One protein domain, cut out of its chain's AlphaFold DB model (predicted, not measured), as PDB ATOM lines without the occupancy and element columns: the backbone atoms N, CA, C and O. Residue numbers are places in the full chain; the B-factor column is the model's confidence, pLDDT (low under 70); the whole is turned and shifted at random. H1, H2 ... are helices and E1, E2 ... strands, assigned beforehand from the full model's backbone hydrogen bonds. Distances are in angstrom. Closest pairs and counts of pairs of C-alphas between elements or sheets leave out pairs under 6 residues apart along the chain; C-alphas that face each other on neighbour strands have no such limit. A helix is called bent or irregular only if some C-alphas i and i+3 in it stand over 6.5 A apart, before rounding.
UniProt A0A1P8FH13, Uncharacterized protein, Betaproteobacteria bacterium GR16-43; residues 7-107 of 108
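What this domain is: This is residues 7 to 107 of the 108 residues of an uncharacterized protein of Betaproteobacteria bacterium GR16-43 (UniProt A0A1P8FH13). A small three-stranded sheet has two long helices packed over one of its faces: H1 covers one edge strand, E2, and H3 covers the other, E3, and the two helices touch each other at a steep tilt of 49 degrees. Short H2 packs on H3, off the sheet. The printed part has 101 residues, with elements in the order H1 E1 E2 E3 H2 H3; the sheet, E2 E1 E3, is antiparallel and the class is mixed. It is compact, with a radius of gyration of the C-alphas of 13.2 A, but elongated, spanning 47 by 28 by 21 A.

How they stand to each other: H1, residues 7 to 27, is on the sheet of E1, residues 38 to 42, E2, residues 45 to 49, and E3, residues 59 to 62. Its height is 8.5 A, over E2 and only just slantwise, at 33 degrees on the local plane; the closest C-alphas, of Arg 19 and Glu 47, are 6.2 A apart. E1 and E2 form a hairpin, with N 40 and O 47 at 2.8 A; E1 and E3 are antiparallel, with N 39 and O 61 at 2.8 A. H2, residues 67 to 71, touches H3, residues 81 to 105, at residues 83 to 90 of H3 alone; the closest C-alphas, of Thr 68 and Leu 87, are 5.7 A apart. H3 is on the same face as H1, at a height of 7.9 A, over E3 and only just over E1, on which 3 of its C-alphas fall; the closest C-alphas of H3 and E3, of Ala 95 and Ala 59, are 5.2 A apart. H1 and H3 touch at a steep tilt of 49 degrees, opposite ways, closest at C-alphas 17 and 88, 5.1 A. Every O i to N i+4 pair is within hydrogen-bond range in H1 and H2, and 19 of 21 in H3.

Where its parts are: H1 starts at C-alpha 7 (240.209, 151.015, 246.672) and is 30.3 A long. H3, 37.1 A, ends at C-alpha 105 (250.427, 171.201, 246.085); it is only just irregular, with C-alphas 82 and 85 6.6 A apart.

The domain as a whole: The farthest C-alphas, of Asp 75 and Ser 107, are 47.5 A apart. The printed part has no cut and no long link; pLDDT is under 70 at residues 103 to 107.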
ATOM      1  N   GLN A   7     241.471 151.249 245.977       89.00
ATOM      2  CA  GLN A   7     240.209 151.015 246.672       89.00
ATOM      3  C   GLN A   7     239.365 152.289 246.739       89.00
ATOM      4  O   GLN A   7     238.201 152.273 246.355       89.00
ATOM      5  N   GLU A   8     239.969 153.420 247.103       88.62
ATOM      6  CA  GLU A   8     239.268 154.703 247.171       88.62
ATOM      7  C   GLU A   8     238.809 155.181 245.787       88.62
ATOM      8  O   GLU A   8     237.782 155.844 245.662       88.62
ATOM      9  N   LYS A   9     239.544 154.834 244.722       88.62
ATOM     10  CA  LYS A   9     239.096 155.077 243.343       88.62
ATOM     11  C   LYS A   9     237.897 154.217 242.958       88.62
ATOM     12  O   LYS A   9     237.019 154.726 242.270       88.62
ATOM     13  N   ALA A  10     237.868 152.951 243.370       90.12
ATOM     14  CA  ALA A  10     236.740 152.067 243.097       90.12
ATOM     15  C   ALA A  10     235.471 152.575 243.798       90.12
ATOM     16  O   ALA A  10     234.452 152.772 243.142       90.12
ATOM     17  N   GLU A  11     235.570 152.908 245.087       92.81
ATOM     18  CA  GLU A  11     234.463 153.494 245.854       92.81
ATOM     19  C   GLU A  11     233.984 154.819 245.242       92.81
ATOM     20  O   GLU A  11     232.783 155.042 245.085       92.81
ATOM     21  N   LEU A  12     234.912 155.690 244.825       93.00
ATOM     22  CA  LEU A  12     234.562 156.933 244.136       93.00
ATOM     23  C   LEU A  12     233.807 156.668 242.824       93.00
ATOM     24  O   LEU A  12     232.845 157.377 242.530       93.00
ATOM     25  N   GLY A  13     234.217 155.654 242.061       93.62
ATOM     26  CA  GLY A  13     233.544 155.250 240.829       93.62
ATOM     27  C   GLY A  13     232.115 154.784 241.058       93.62
ATOM     28  O   GLY A  13     231.209 155.254 240.370       93.62
ATOM     29  N   GLU A  14     231.887 153.952 242.075       96.12
ATOM     30  CA  GLU A  14     230.540 153.514 242.457       96.12
ATOM     31  C   GLU A  14     229.660 154.696 242.885       96.12
ATOM     32  O   GLU A  14     228.508 154.809 242.462       96.12
ATOM     33  N   MET A  15     230.211 155.631 243.668       95.69
ATOM     34  CA  MET A  15     229.490 156.837 244.082       95.69
ATOM     35  C   MET A  15     229.131 157.735 242.895       95.69
ATOM     36  O   MET A  15     228.021 158.264 242.849       95.69
ATOM     37  N   ILE A  16     230.049 157.927 241.945       96.06
ATOM     38  CA  ILE A  16     229.795 158.719 240.735       96.06
ATOM     39  C   ILE A  16     228.727 158.044 239.879       96.06
ATOM     40  O   ILE A  16     227.768 158.710 239.487       96.06
ATOM     41  N   LEU A  17     228.844 156.737 239.641       96.06
ATOM     42  CA  LEU A  17     227.874 155.981 238.854       96.06
ATOM     43  C   LEU A  17     226.468 156.086 239.449       96.06
ATOM     44  O   LEU A  17     225.534 156.444 238.738       96.06
ATOM     45  N   ALA A  18     226.327 155.877 240.761       96.44
ATOM     46  CA  ALA A  18     225.040 155.984 241.442       96.44
ATOM     47  C   ALA A  18     224.402 157.378 241.292       96.44
ATOM     48  O   ALA A  18     223.182 157.505 241.202       96.44
ATOM     49  N   ARG A  19     225.210 158.445 241.258       95.88
ATOM     50  CA  ARG A  19     224.707 159.818 241.091       95.88
ATOM     51  C   ARG A  19     224.364 160.152 239.647       95.88
ATOM     52  O   ARG A  19     223.388 160.865 239.427       95.88
ATOM     53  N   LEU A  20     225.127 159.636 238.686       94.06
ATOM     54  CA  LEU A  20     224.805 159.756 237.265       94.06
ATOM     55  C   LEU A  20     223.505 159.017 236.939       94.06
ATOM     56  O   LEU A  20     222.645 159.596 236.286       94.06
ATOM     57  N   ASP A  21     223.329 157.800 237.454       95.38
ATOM     58  CA  ASP A  21     222.110 157.000 237.287       95.38
ATOM     59  C   ASP A  21     220.878 157.676 237.911       95.38
ATOM     60  O   ASP A  21     219.836 157.806 237.266       95.38
ATOM     61  N   ALA A  22     221.015 158.212 239.130       95.19
ATOM     62  CA  ALA A  22     219.946 158.977 239.767       95.19
ATOM     63  C   ALA A  22     219.564 160.220 238.943       95.19
ATOM     64  O   ALA A  22     218.382 160.457 238.691       95.19
ATOM     65  N   HIS A  23     220.554 160.988 238.473       93.25
ATOM     66  CA  HIS A  23     220.303 162.175 237.655       93.25
ATOM     67  C   HIS A  23     219.662 161.818 236.307       93.25
ATOM     68  O   HIS A  23     218.720 162.490 235.885       93.25
ATOM     69  N   PHE A  24     220.137 160.746 235.667       92.50
ATOM     70  CA  PHE A  24     219.588 160.193 234.431       92.50
ATOM     71  C   PHE A  24     218.126 159.777 234.597       92.50
ATOM     72  O   PHE A  24     217.287 160.115 233.767       92.50
ATOM     73  N   THR A  25     217.808 159.076 235.684       93.62
ATOM     74  CA  THR A  25     216.451 158.604 235.979       93.62
ATOM     75  C   THR A  25     215.494 159.764 236.255       93.62
ATOM     76  O   THR A  25     214.343 159.730 235.826       93.62
ATOM     77  N   GLU A  26     215.958 160.802 236.954       94.75
ATOM     78  CA  GLU A  26     215.130 161.947 237.344       94.75
ATOM     79  C   GLU A  26     214.904 162.947 236.196       94.75
ATOM     80  O   GLU A  26     213.797 163.461 236.037       94.75
ATOM     81  N   HIS A  27     215.927 163.214 235.380       93.06
ATOM     82  CA  HIS A  27     215.912 164.299 234.386       93.06
ATOM     83  C   HIS A  27     215.946 163.810 232.930       93.06
ATOM     84  O   HIS A  27     215.721 164.594 232.005       93.06
ATOM     85  N   GLY A  28     216.203 162.521 232.715       88.62
ATOM     86  CA  GLY A  28     216.261 161.891 231.404       88.62
ATOM     87  C   GLY A  28     217.647 161.908 230.739       88.62
ATOM     88  O   GLY A  28     218.598 162.529 231.224       88.62
ATOM     89  N   PRO A  29     217.762 161.245 229.575       85.25
ATOM     90  CA  PRO A  29     219.039 160.940 228.924       85.25
ATOM     91  C   PRO A  29     219.801 162.162 228.401       85.25
ATOM     92  O   PRO A  29     221.030 162.161 228.374       85.25
ATOM     93  N   ALA A  30     219.099 163.224 228.002       87.06
ATOM     94  CA  ALA A  30     219.728 164.447 227.502       87.06
ATOM     95  C   ALA A  30     220.255 165.360 228.623       87.06
ATOM     96  O   ALA A  30     221.077 166.238 228.362       87.06
ATOM     97  N   ALA A  31     219.797 165.172 229.868       89.50
ATOM     98  CA  ALA A  31     220.107 166.079 230.969       89.50
ATOM     99  C   ALA A  31     221.595 166.069 231.334       89.50
ATOM    100  O   ALA A  31     222.176 167.131 231.523       89.50
ATOM    101  N   LEU A  32     222.239 164.895 231.327       88.62
ATOM    102  CA  LEU A  32     223.667 164.752 231.639       88.62
ATOM    103  C   LEU A  32     224.592 165.472 230.647       88.62
ATOM    104  O   LEU A  32     225.711 165.834 231.001       88.62
ATOM    105  N   LEU A  33     224.137 165.675 229.410       87.81
ATOM    106  CA  LEU A  33     224.928 166.272 228.333       87.81
ATOM    107  C   LEU A  33     224.708 167.783 228.195       87.81
ATOM    108  O   LEU A  33     225.317 168.421 227.329       87.81
ATOM    109  N   GLN A  34     223.851 168.370 229.034       88.56
ATOM    110  CA  GLN A  34     223.627 169.807 229.007       88.56
ATOM    111  C   GLN A  34     224.898 170.575 229.413       88.56
ATOM    112  O   GLN A  34     225.674 170.117 230.257       88.56
ATOM    113  N   PRO A  35     225.143 171.754 228.811       87.50
ATOM    114  CA  PRO A  35     226.243 172.616 229.226       87.50
ATOM    115  C   PRO A  35     226.151 172.945 230.717       87.50
ATOM    116  O   PRO A  35     225.074 173.286 231.206       87.50
ATOM    117  N   GLY A  36     227.282 172.893 231.422       89.12
ATOM    118  CA  GLY A  36     227.321 173.234 232.842       89.12
ATOM    119  C   GLY A  36     226.793 172.151 233.785       89.12
ATOM    120  O   GLY A  36     226.520 172.463 234.939       89.12
ATOM    121  N   VAL A  37     226.663 170.899 233.334       92.38
ATOM    122  CA  VAL A  37     226.443 169.739 234.214       92.38
ATOM    123  C   VAL A  37     227.790 169.218 234.703       92.38
ATOM    124  O   VAL A  37     228.659 168.851 233.906       92.38
ATOM    125  N   PHE A  38     227.959 169.141 236.020       94.25
ATOM    126  CA  PHE A  38     229.209 168.735 236.650       94.25
ATOM    127  C   PHE A  38     229.014 167.569 237.609       94.25
ATOM    128  O   PHE A  38     228.084 167.568 238.413       94.25
ATOM    129  N   VAL A  39     229.964 166.636 237.590       94.81
ATOM    130  CA  VAL A  39     230.227 165.727 238.707       94.81
ATOM    131  C   VAL A  39     231.136 166.455 239.689       94.81
ATOM    132  O   VAL A  39     232.269 166.823 239.364       94.81
ATOM    133  N   VAL A  40     230.639 166.664 240.900       94.88
ATOM    134  CA  VAL A  40     231.336 167.370 241.971       94.88
ATOM    135  C   VAL A  40     231.672 166.391 243.085       94.88
ATOM    136  O   VAL A  40     230.822 165.635 243.547       94.88
ATOM    137  N   VAL A  41     232.924 166.433 243.536       93.38
ATOM    138  CA  VAL A  41     233.399 165.672 244.694       93.38
ATOM    139  C   VAL A  41     233.724 166.651 245.810       93.38
ATOM    140  O   VAL A  41     234.547 167.551 245.638       93.38
ATOM    141  N   SER A  42     233.102 166.468 246.970       91.44
ATOM    142  CA  SER A  42     233.314 167.287 248.166       91.44
ATOM    143  C   SER A  42     233.610 166.414 249.388       91.44
ATOM    144  O   SER A  42     233.576 165.186 249.328       91.44
ATOM    145  N   SER A  43     233.849 167.044 250.540       86.81
ATOM    146  CA  SER A  43     233.972 166.336 251.823       86.81
ATOM    147  C   SER A  43     232.678 165.654 252.285       86.81
ATOM    148  O   SER A  43     232.710 164.876 253.234       86.81
ATOM    149  N   ARG A  44     231.540 165.942 251.640       86.81
ATOM    150  CA  ARG A  44     230.231 165.339 251.935       86.81
ATOM    151  C   ARG A  44     229.879 164.182 250.997       86.81
ATOM    152  O   ARG A  44     228.864 163.529 251.218       86.81
ATOM    153  N   GLY A  45     230.694 163.938 249.972       90.25
ATOM    154  CA  GLY A  45     230.469 162.909 248.962       90.25
ATOM    155  C   GLY A  45     230.391 163.478 247.547       90.25
ATOM    156  O   GLY A  45     230.968 164.528 247.256       90.25
ATOM    157  N   VAL A  46     229.689 162.750 246.678       94.00
ATOM    158  CA  VAL A  46     229.561 163.038 245.245       94.00
ATOM    159  C   VAL A  46     228.163 163.556 244.922       94.00
ATOM    160  O   VAL A  46     227.168 163.022 245.419       94.00
ATOM    161  N   GLU A  47     228.091 164.563 244.058       94.56
ATOM    162  CA  GLU A  47     226.843 165.124 243.539       94.56
ATOM    163  C   GLU A  47     226.949 165.458 242.044       94.56
ATOM    164  O   GLU A  47     228.040 165.698 241.527       94.56
ATOM    165  N   VAL A  48     225.803 165.466 241.355       94.00
ATOM    166  CA  VAL A  48     225.667 165.996 239.992       94.00
ATOM    167  C   VAL A  48     224.896 167.304 240.091       94.00
ATOM    168  O   VAL A  48     223.799 167.327 240.646       94.00
ATOM    169  N   THR A  49     225.471 168.397 239.596       92.25
ATOM    170  CA  THR A  49     224.881 169.738 239.711       92.25
ATOM    171  C   THR A  49     224.992 170.514 238.406       92.25
ATOM    172  O   THR A  49     225.914 170.296 237.624       92.25
ATOM    173  N   THR A  50     224.053 171.432 238.189       86.69
ATOM    174  CA  THR A  50     223.991 172.334 237.028       86.69
ATOM    175  C   THR A  50     224.302 173.794 237.385       86.69
ATOM    176  O   THR A  50     224.069 174.708 236.595       86.69
ATOM    177  N   GLY A  51     224.784 174.037 238.610       77.06
ATOM    178  CA  GLY A  51     224.932 175.371 239.194       77.06
ATOM    179  C   GLY A  51     226.373 175.834 239.414       77.06
ATOM    180  O   GLY A  51     227.339 175.261 238.917       77.06
ATOM    181  N   ALA A  52     226.509 176.911 240.192       75.44
ATOM    182  CA  ALA A  52     227.805 177.473 240.553       75.44
ATOM    183  C   ALA A  52     228.661 176.463 241.335       75.44
ATOM    184  O   ALA A  52     228.209 175.864 242.311       75.44
ATOM    185  N   ILE A  53     229.918 176.322 240.923       84.38
ATOM    186  CA  ILE A  53     230.879 175.407 241.536       84.38
ATOM    187  C   ILE A  53     231.571 176.090 242.715       84.38
ATOM    188  O   ILE A  53     232.168 177.156 242.555       84.38
ATOM    189  N   ASP A  54     231.518 175.469 243.898       84.50
ATOM    190  CA  ASP A  54     232.256 175.951 245.069       84.50
ATOM    191  C   ASP A  54     233.759 175.647 244.895       84.50
ATOM    192  O   ASP A  54     234.132 174.482 244.718       84.50
ATOM    193  N   PRO A  55     234.654 176.649 244.985       79.81
ATOM    194  CA  PRO A  55     236.101 176.432 244.926       79.81
ATOM    195  C   PRO A  55     236.650 175.546 246.059       79.81
ATOM    196  O   PRO A  55     237.806 175.134 246.005       79.81
ATOM    197  N   ARG A  56     235.856 175.255 247.098       83.69
ATOM    198  CA  ARG A  56     236.198 174.314 248.176       83.69
ATOM    199  C   ARG A  56     235.989 172.848 247.801       83.69
ATOM    200  O   ARG A  56     236.402 171.979 248.572       83.69
ATOM    201  N   ASN A  57     235.353 172.567 246.667       88.88
ATOM    202  CA  ASN A  57     235.178 171.204 246.187       88.88
ATOM    203  C   ASN A  57     236.533 170.564 245.872       88.88
ATOM    204  O   ASN A  57     237.467 171.213 245.403       88.88
ATOM    205  N   LEU A  58     236.642 169.270 246.159       88.06
ATOM    206  CA  LEU A  58     237.857 168.486 245.948       88.06
ATOM    207  C   LEU A  58     238.078 168.189 244.461       88.06
ATOM    208  O   LEU A  58     239.219 168.122 244.007       88.06
ATOM    209  N   ALA A  59     236.990 168.019 243.711       91.19
ATOM    210  CA  ALA A  59     237.006 167.958 242.259       91.19
ATOM    211  C   ALA A  59     235.701 168.493 241.674       91.19
ATOM    212  O   ALA A  59     234.639 168.405 242.291       91.19
ATOM    213  N   CYS A  60     235.797 169.004 240.454       93.06
ATOM    214  CA  CYS A  60     234.667 169.390 239.630       93.06
ATOM    215  C   CYS A  60     234.961 169.016 238.176       93.06
ATOM    216  O   CYS A  60     235.920 169.512 237.579       93.06
ATOM    217  N   VAL A  61     234.154 168.122 237.614       92.69
ATOM    218  CA  VAL A  61     234.351 167.557 236.276       92.69
ATOM    219  C   VAL A  61     233.102 167.811 235.447       92.69
ATOM    220  O   VAL A  61     232.034 167.313 235.785       92.69
ATOM    221  N   GLU A  62     233.222 168.592 234.374       92.44
ATOM    222  CA  GLU A  62     232.097 168.843 233.471       92.44
ATOM    223  C   GLU A  62     231.835 167.606 232.611       92.44
ATOM    224  O   GLU A  62     232.724 167.156 231.883       92.44
ATOM    225  N   VAL A  63     230.612 167.080 232.661       88.75
ATOM    226  CA  VAL A  63     230.247 165.814 232.006       88.75
ATOM    227  C   VAL A  63     230.475 165.888 230.497       88.75
ATOM    228  O   VAL A  63     231.062 164.985 229.911       88.75
ATOM    229  N   ARG A  64     230.114 167.010 229.870       86.81
ATOM    230  CA  ARG A  64     230.251 167.214 228.421       86.81
ATOM    231  C   ARG A  64     231.705 167.305 227.932       86.81
ATOM    232  O   ARG A  64     231.954 167.196 226.735       86.81
ATOM    233  N   THR A  65     232.668 167.515 228.832       85.06
ATOM    234  CA  THR A  65     234.100 167.530 228.476       85.06
ATOM    235  C   THR A  65     234.711 166.133 228.419       85.06
ATOM    236  O   THR A  65     235.823 165.978 227.913       85.06
ATOM    237  N   LEU A  66     233.991 165.127 228.919       87.50
ATOM    238  CA  LEU A  66     234.413 163.735 228.900       87.50
ATOM    239  C   LEU A  66     234.188 163.158 227.502       87.50
ATOM    240  O   LEU A  66     233.112 163.299 226.918       87.50
ATOM    241  N   PHE A  67     235.212 162.508 226.956       79.25
ATOM    242  CA  PHE A  67     235.190 161.951 225.607       79.25
ATOM    243  C   PHE A  67     234.056 160.935 225.439       79.25
ATOM    244  O   PHE A  67     233.333 160.968 224.445       79.25
ATOM    245  N   THR A  68     233.840 160.094 226.451       77.25
ATOM    246  CA  THR A  68     232.755 159.108 226.480       77.25
ATOM    247  C   THR A  68     231.390 159.779 226.323       77.25
ATOM    248  O   THR A  68     230.590 159.343 225.503       77.25
ATOM    249  N   ALA A  69     231.134 160.893 227.014       75.50
ATOM    250  CA  ALA A  69     229.870 161.624 226.893       75.50
ATOM    251  C   ALA A  69     229.564 162.045 225.442       75.50
ATOM    252  O   ALA A  69     228.410 162.041 225.027       75.50
ATOM    253  N   LEU A  70     230.598 162.372 224.660       77.81
ATOM    254  CA  LEU A  70     230.472 162.768 223.256       77.81
ATOM    255  C   LEU A  70     230.298 161.571 222.312       77.81
ATOM    256  O   LEU A  70     229.579 161.674 221.320       77.81
ATOM    257  N   CYS A  71     230.944 160.439 222.604       79.75
ATOM    258  CA  CYS A  71     230.850 159.224 221.788       79.75
ATOM    259  C   CYS A  71     229.488 158.538 221.860       79.75
ATOM    260  O   CYS A  71     229.128 157.802 220.948       79.75
ATOM    261  N   TYR A  72     228.758 158.770 222.944       73.56
ATOM    262  CA  TYR A  72     227.474 158.142 223.214       73.56
ATOM    263  C   TYR A  72     226.283 159.055 222.895       73.56
ATOM    264  O   TYR A  72     225.172 158.757 223.308       73.56
ATOM    265  N   ILE A  73     226.485 160.153 222.159       79.19
ATOM    266  CA  ILE A  73     225.375 160.993 221.696       79.19
ATOM    267  C   ILE A  73     224.554 160.202 220.675       79.19
ATOM    268  O   ILE A  73     225.043 159.868 219.595       79.19
ATOM    269  N   THR A  74     223.306 159.912 221.019       80.25
ATOM    270  CA  THR A  74     222.321 159.301 220.121       80.25
ATOM    271  C   THR A  74     221.712 160.338 219.170       80.25
ATOM    272  O   THR A  74     221.878 161.545 219.355       80.25
ATOM    273  N   ASP A  75     220.972 159.891 218.150       74.19
ATOM    274  CA  ASP A  75     220.310 160.784 217.179       74.19
ATOM    275  C   ASP A  75     219.296 161.749 217.834       74.19
ATOM    276  O   ASP A  75     219.032 162.830 217.308       74.19
ATOM    277  N   ASP A  76     218.750 161.391 219.000       75.62
ATOM    278  CA  ASP A  76     217.890 162.235 219.840       75.62
ATOM    279  C   ASP A  76     218.669 163.150 220.808       75.62
ATOM    280  O   ASP A  76     218.067 163.903 221.575       75.62
ATOM    281  N   GLY A  77     220.005 163.145 220.749       74.00
ATOM    282  CA  GLY A  77     220.877 164.028 221.528       74.00
ATOM    283  C   GLY A  77     221.055 163.618 222.991       74.00
ATOM    284  O   GLY A  77     221.490 164.438 223.803       74.00
ATOM    285  N   GLY A  78     220.696 162.381 223.340       81.94
ATOM    286  CA  GLY A  78     220.784 161.828 224.688       81.94
ATOM    287  C   GLY A  78     221.982 160.903 224.884       81.94
ATOM    288  O   GLY A  78     222.641 160.491 223.933       81.94
ATOM    289  N   LEU A  79     222.257 160.577 226.147       86.50
ATOM    290  CA  LEU A  79     223.124 159.462 226.516       86.50
ATOM    291  C   LEU A  79     222.262 158.185 226.626       86.50
ATOM    292  O   LEU A  79     221.204 158.243 227.248       86.50
ATOM    293  N   PRO A  80     222.659 157.029 226.080       88.62
ATOM    294  CA  PRO A  80     222.000 155.764 226.341       88.62
ATOM    295  C   PRO A  80     222.480 155.177 227.688       88.62
ATOM    296  O   PRO A  80     223.589 155.492 228.137       88.62
ATOM    297  N   PRO A  81     221.684 154.318 228.354       87.12
ATOM    298  CA  PRO A  81     221.998 153.802 229.692       87.12
ATOM    299  C   PRO A  81     223.351 153.080 229.791       87.12
ATOM    300  O   PRO A  81     224.065 153.225 230.780       87.12
ATOM    301  N   GLU A  82     223.749 152.345 228.752       88.69
ATOM    302  CA  GLU A  82     225.038 151.647 228.677       88.69
ATOM    303  C   GLU A  82     226.253 152.592 228.677       88.69
ATOM    304  O   GLU A  82     227.374 152.158 228.942       88.69
ATOM    305  N   GLY A  83     226.046 153.886 228.408       88.25
ATOM    306  CA  GLY A  83     227.083 154.911 228.471       88.25
ATOM    307  C   GLY A  83     227.411 155.377 229.893       88.25
ATOM    308  O   GLY A  83     228.440 156.024 230.088       88.25
ATOM    309  N   LEU A  84     226.588 155.056 230.900       90.69
ATOM    310  CA  LEU A  84     226.757 155.564 232.271       90.69
ATOM    311  C   LEU A  84     228.002 155.006 232.973       90.69
ATOM    312  O   LEU A  84     228.735 155.757 233.614       90.69
ATOM    313  N   GLU A  85     228.275 153.709 232.835       91.94
ATOM    314  CA  GLU A  85     229.446 153.058 233.437       91.94
ATOM    315  C   GLU A  85     230.787 153.575 232.875       91.94
ATOM    316  O   GLU A  85     231.645 153.995 233.663       91.94
ATOM    317  N   PRO A  86     231.011 153.628 231.544       91.19
ATOM    318  CA  PRO A  86     232.244 154.202 231.013       91.19
ATOM    319  C   PRO A  86     232.361 155.701 231.333       91.19
ATOM    320  O   PRO A  86     233.463 156.175 231.620       91.19
ATOM    321  N   LEU A  87     231.241 156.433 231.386       91.38
ATOM    322  CA  LEU A  87     231.227 157.838 231.788       91.38
ATOM    323  C   LEU A  87     231.667 158.018 233.248       91.38
ATOM    324  O   LEU A  87     232.485 158.891 233.544       91.38
ATOM    325  N   ALA A  88     231.177 157.169 234.154       93.19
ATOM    326  CA  ALA A  88     231.580 157.169 235.554       93.19
ATOM    327  C   ALA A  88     233.080 156.882 235.713       93.19
ATOM    328  O   ALA A  88     233.757 157.563 236.485       93.19
ATOM    329  N   ASN A  89     233.632 155.937 234.947       92.88
ATOM    330  CA  ASN A  89     235.065 155.624 234.965       92.88
ATOM    331  C   ASN A  89     235.935 156.812 234.517       92.88
ATOM    332  O   ASN A  89     236.963 157.119 235.137       92.88
ATOM    333  N   GLU A  90     235.517 157.514 233.465       93.81
ATOM    334  CA  GLU A  90     236.225 158.696 232.969       93.81
ATOM    335  C   GLU A  90     236.142 159.859 233.970       93.81
ATOM    336  O   GLU A  90     237.165 160.453 234.325       93.81
ATOM    337  N   ALA A  91     234.948 160.116 234.513       92.38
ATOM    338  CA  ALA A  91     234.728 161.118 235.553       92.38
ATOM    339  C   ALA A  91     235.554 160.822 236.815       92.38
ATOM    340  O   ALA A  91     236.163 161.729 237.382       92.38
ATOM    341  N   THR A  92     235.653 159.553 237.215       93.88
ATOM    342  CA  THR A  92     236.483 159.094 238.340       93.88
ATOM    343  C   THR A  92     237.957 159.370 238.089       93.88
ATOM    344  O   THR A  92     238.659 159.887 238.960       93.88
ATOM    345  N   THR A  93     238.437 159.068 236.882       92.19
ATOM    346  CA  THR A  93     239.826 159.320 236.486       92.19
ATOM    347  C   THR A  93     240.140 160.817 236.519       92.19
ATOM    348  O   THR A  93     241.151 161.228 237.100       92.19
ATOM    349  N   ALA A  94     239.249 161.641 235.962       92.19
ATOM    350  CA  ALA A  94     239.376 163.094 235.967       92.19
ATOM    351  C   ALA A  94     239.332 163.673 237.392       92.19
ATOM    352  O   ALA A  94     240.195 164.478 237.759       92.19
ATOM    353  N   ALA A  95     238.385 163.225 238.221       91.38
ATOM    354  CA  ALA A  95     238.241 163.661 239.605       91.38
ATOM    355  C   ALA A  95     239.469 163.283 240.439       91.38
ATOM    356  O   ALA A  95     240.051 164.137 241.110       91.38
ATOM    357  N   ALA A  96     239.945 162.041 240.330       90.81
ATOM    358  CA  ALA A  96     241.142 161.600 241.031       90.81
ATOM    359  C   ALA A  96     242.379 162.418 240.627       90.81
ATOM    360  O   ALA A  96     243.193 162.772 241.480       90.81
ATOM    361  N   ALA A  97     242.514 162.781 239.349       89.31
ATOM    362  CA  ALA A  97     243.608 163.630 238.882       89.31
ATOM    363  C   ALA A  97     243.556 165.060 239.453       89.31
ATOM    364  O   ALA A  97     244.606 165.676 239.652       89.31
ATOM    365  N   GLN A  98     242.366 165.612 239.711       90.50
ATOM    366  CA  GLN A  98     242.214 166.909 240.382       90.50
ATOM    367  C   GLN A  98     242.532 166.807 241.880       90.50
ATOM    368  O   GLN A  98     243.344 167.579 242.390       90.50
ATOM    369  N   ILE A  99     241.990 165.795 242.561       88.50
ATOM    370  CA  ILE A  99     242.207 165.555 243.997       88.50
ATOM    371  C   ILE A  99     243.696 165.347 244.295       88.50
ATOM    372  O   ILE A  99     244.261 165.983 245.189       88.50
ATOM    373  N   ASN A 100     244.367 164.520 243.490       85.88
ATOM    374  CA  ASN A 100     245.792 164.242 243.652       85.88
ATOM    375  C   ASN A 100     246.654 165.503 243.453       85.88
ATOM    376  O   ASN A 100     247.671 165.662 244.130       85.88
ATOM    377  N   ARG A 101     246.246 166.431 242.570       81.06
ATOM    378  CA  ARG A 101     246.929 167.727 242.392       81.06
ATOM    379  C   ARG A 101     246.838 168.599 243.646       81.06
ATOM    380  O   ARG A 101     247.845 169.187 244.036       81.06
ATOM    381  N   ILE A 102     245.684 168.633 244.312       76.56
ATOM    382  CA  ILE A 102     245.516 169.346 245.591       76.56
ATOM    383  C   ILE A 102     246.420 168.724 246.667       76.56
ATOM    384  O   ILE A 102     247.084 169.442 247.418       76.56
ATOM    385  N   GLY A 103     246.488 167.391 246.719       64.88
ATOM    386  CA  GLY A 103     247.357 166.663 247.647       64.88
ATOM    387  C   GLY A 103     248.854 166.912 247.421       64.88
ATOM    388  O   GLY A 103     249.610 166.997 248.392       64.88
ATOM    389  N   ALA A 104     249.279 167.058 246.163       61.22
ATOM    390  CA  ALA A 104     250.665 167.353 245.794       61.22
ATOM    391  C   ALA A 104     251.058 168.810 246.096       61.22
ATOM    392  O   ALA A 104     252.132 169.049 246.641       61.22
ATOM    393  N   GLY A 105     250.172 169.777 245.828       57.94
ATOM    394  CA  GLY A 105     250.427 171.201 246.085       57.94
ATOM    395  C   GLY A 105     250.490 171.587 247.569       57.94
ATOM    396  O   GLY A 105     251.069 172.611 247.903       57.94
ATOM    397  N   ARG A 106     249.933 170.770 248.475       52.50
ATOM    398  CA  ARG A 106     250.038 170.965 249.938       52.50
ATOM    399  C   ARG A 106     251.304 170.366 250.567       52.50
ATOM    400  O   ARG A 106     251.449 170.431 251.783       52.50
ATOM    401  N   SER A 107     252.171 169.740 249.771       46.75
ATOM    402  CA  SER A 107     253.413 169.098 250.237       46.75
ATOM    403  C   SER A 107     254.682 169.859 249.814       46.75
ATOM    404  O   SER A 107     255.770 169.296 249.914       46.75
TER     405      SER A 107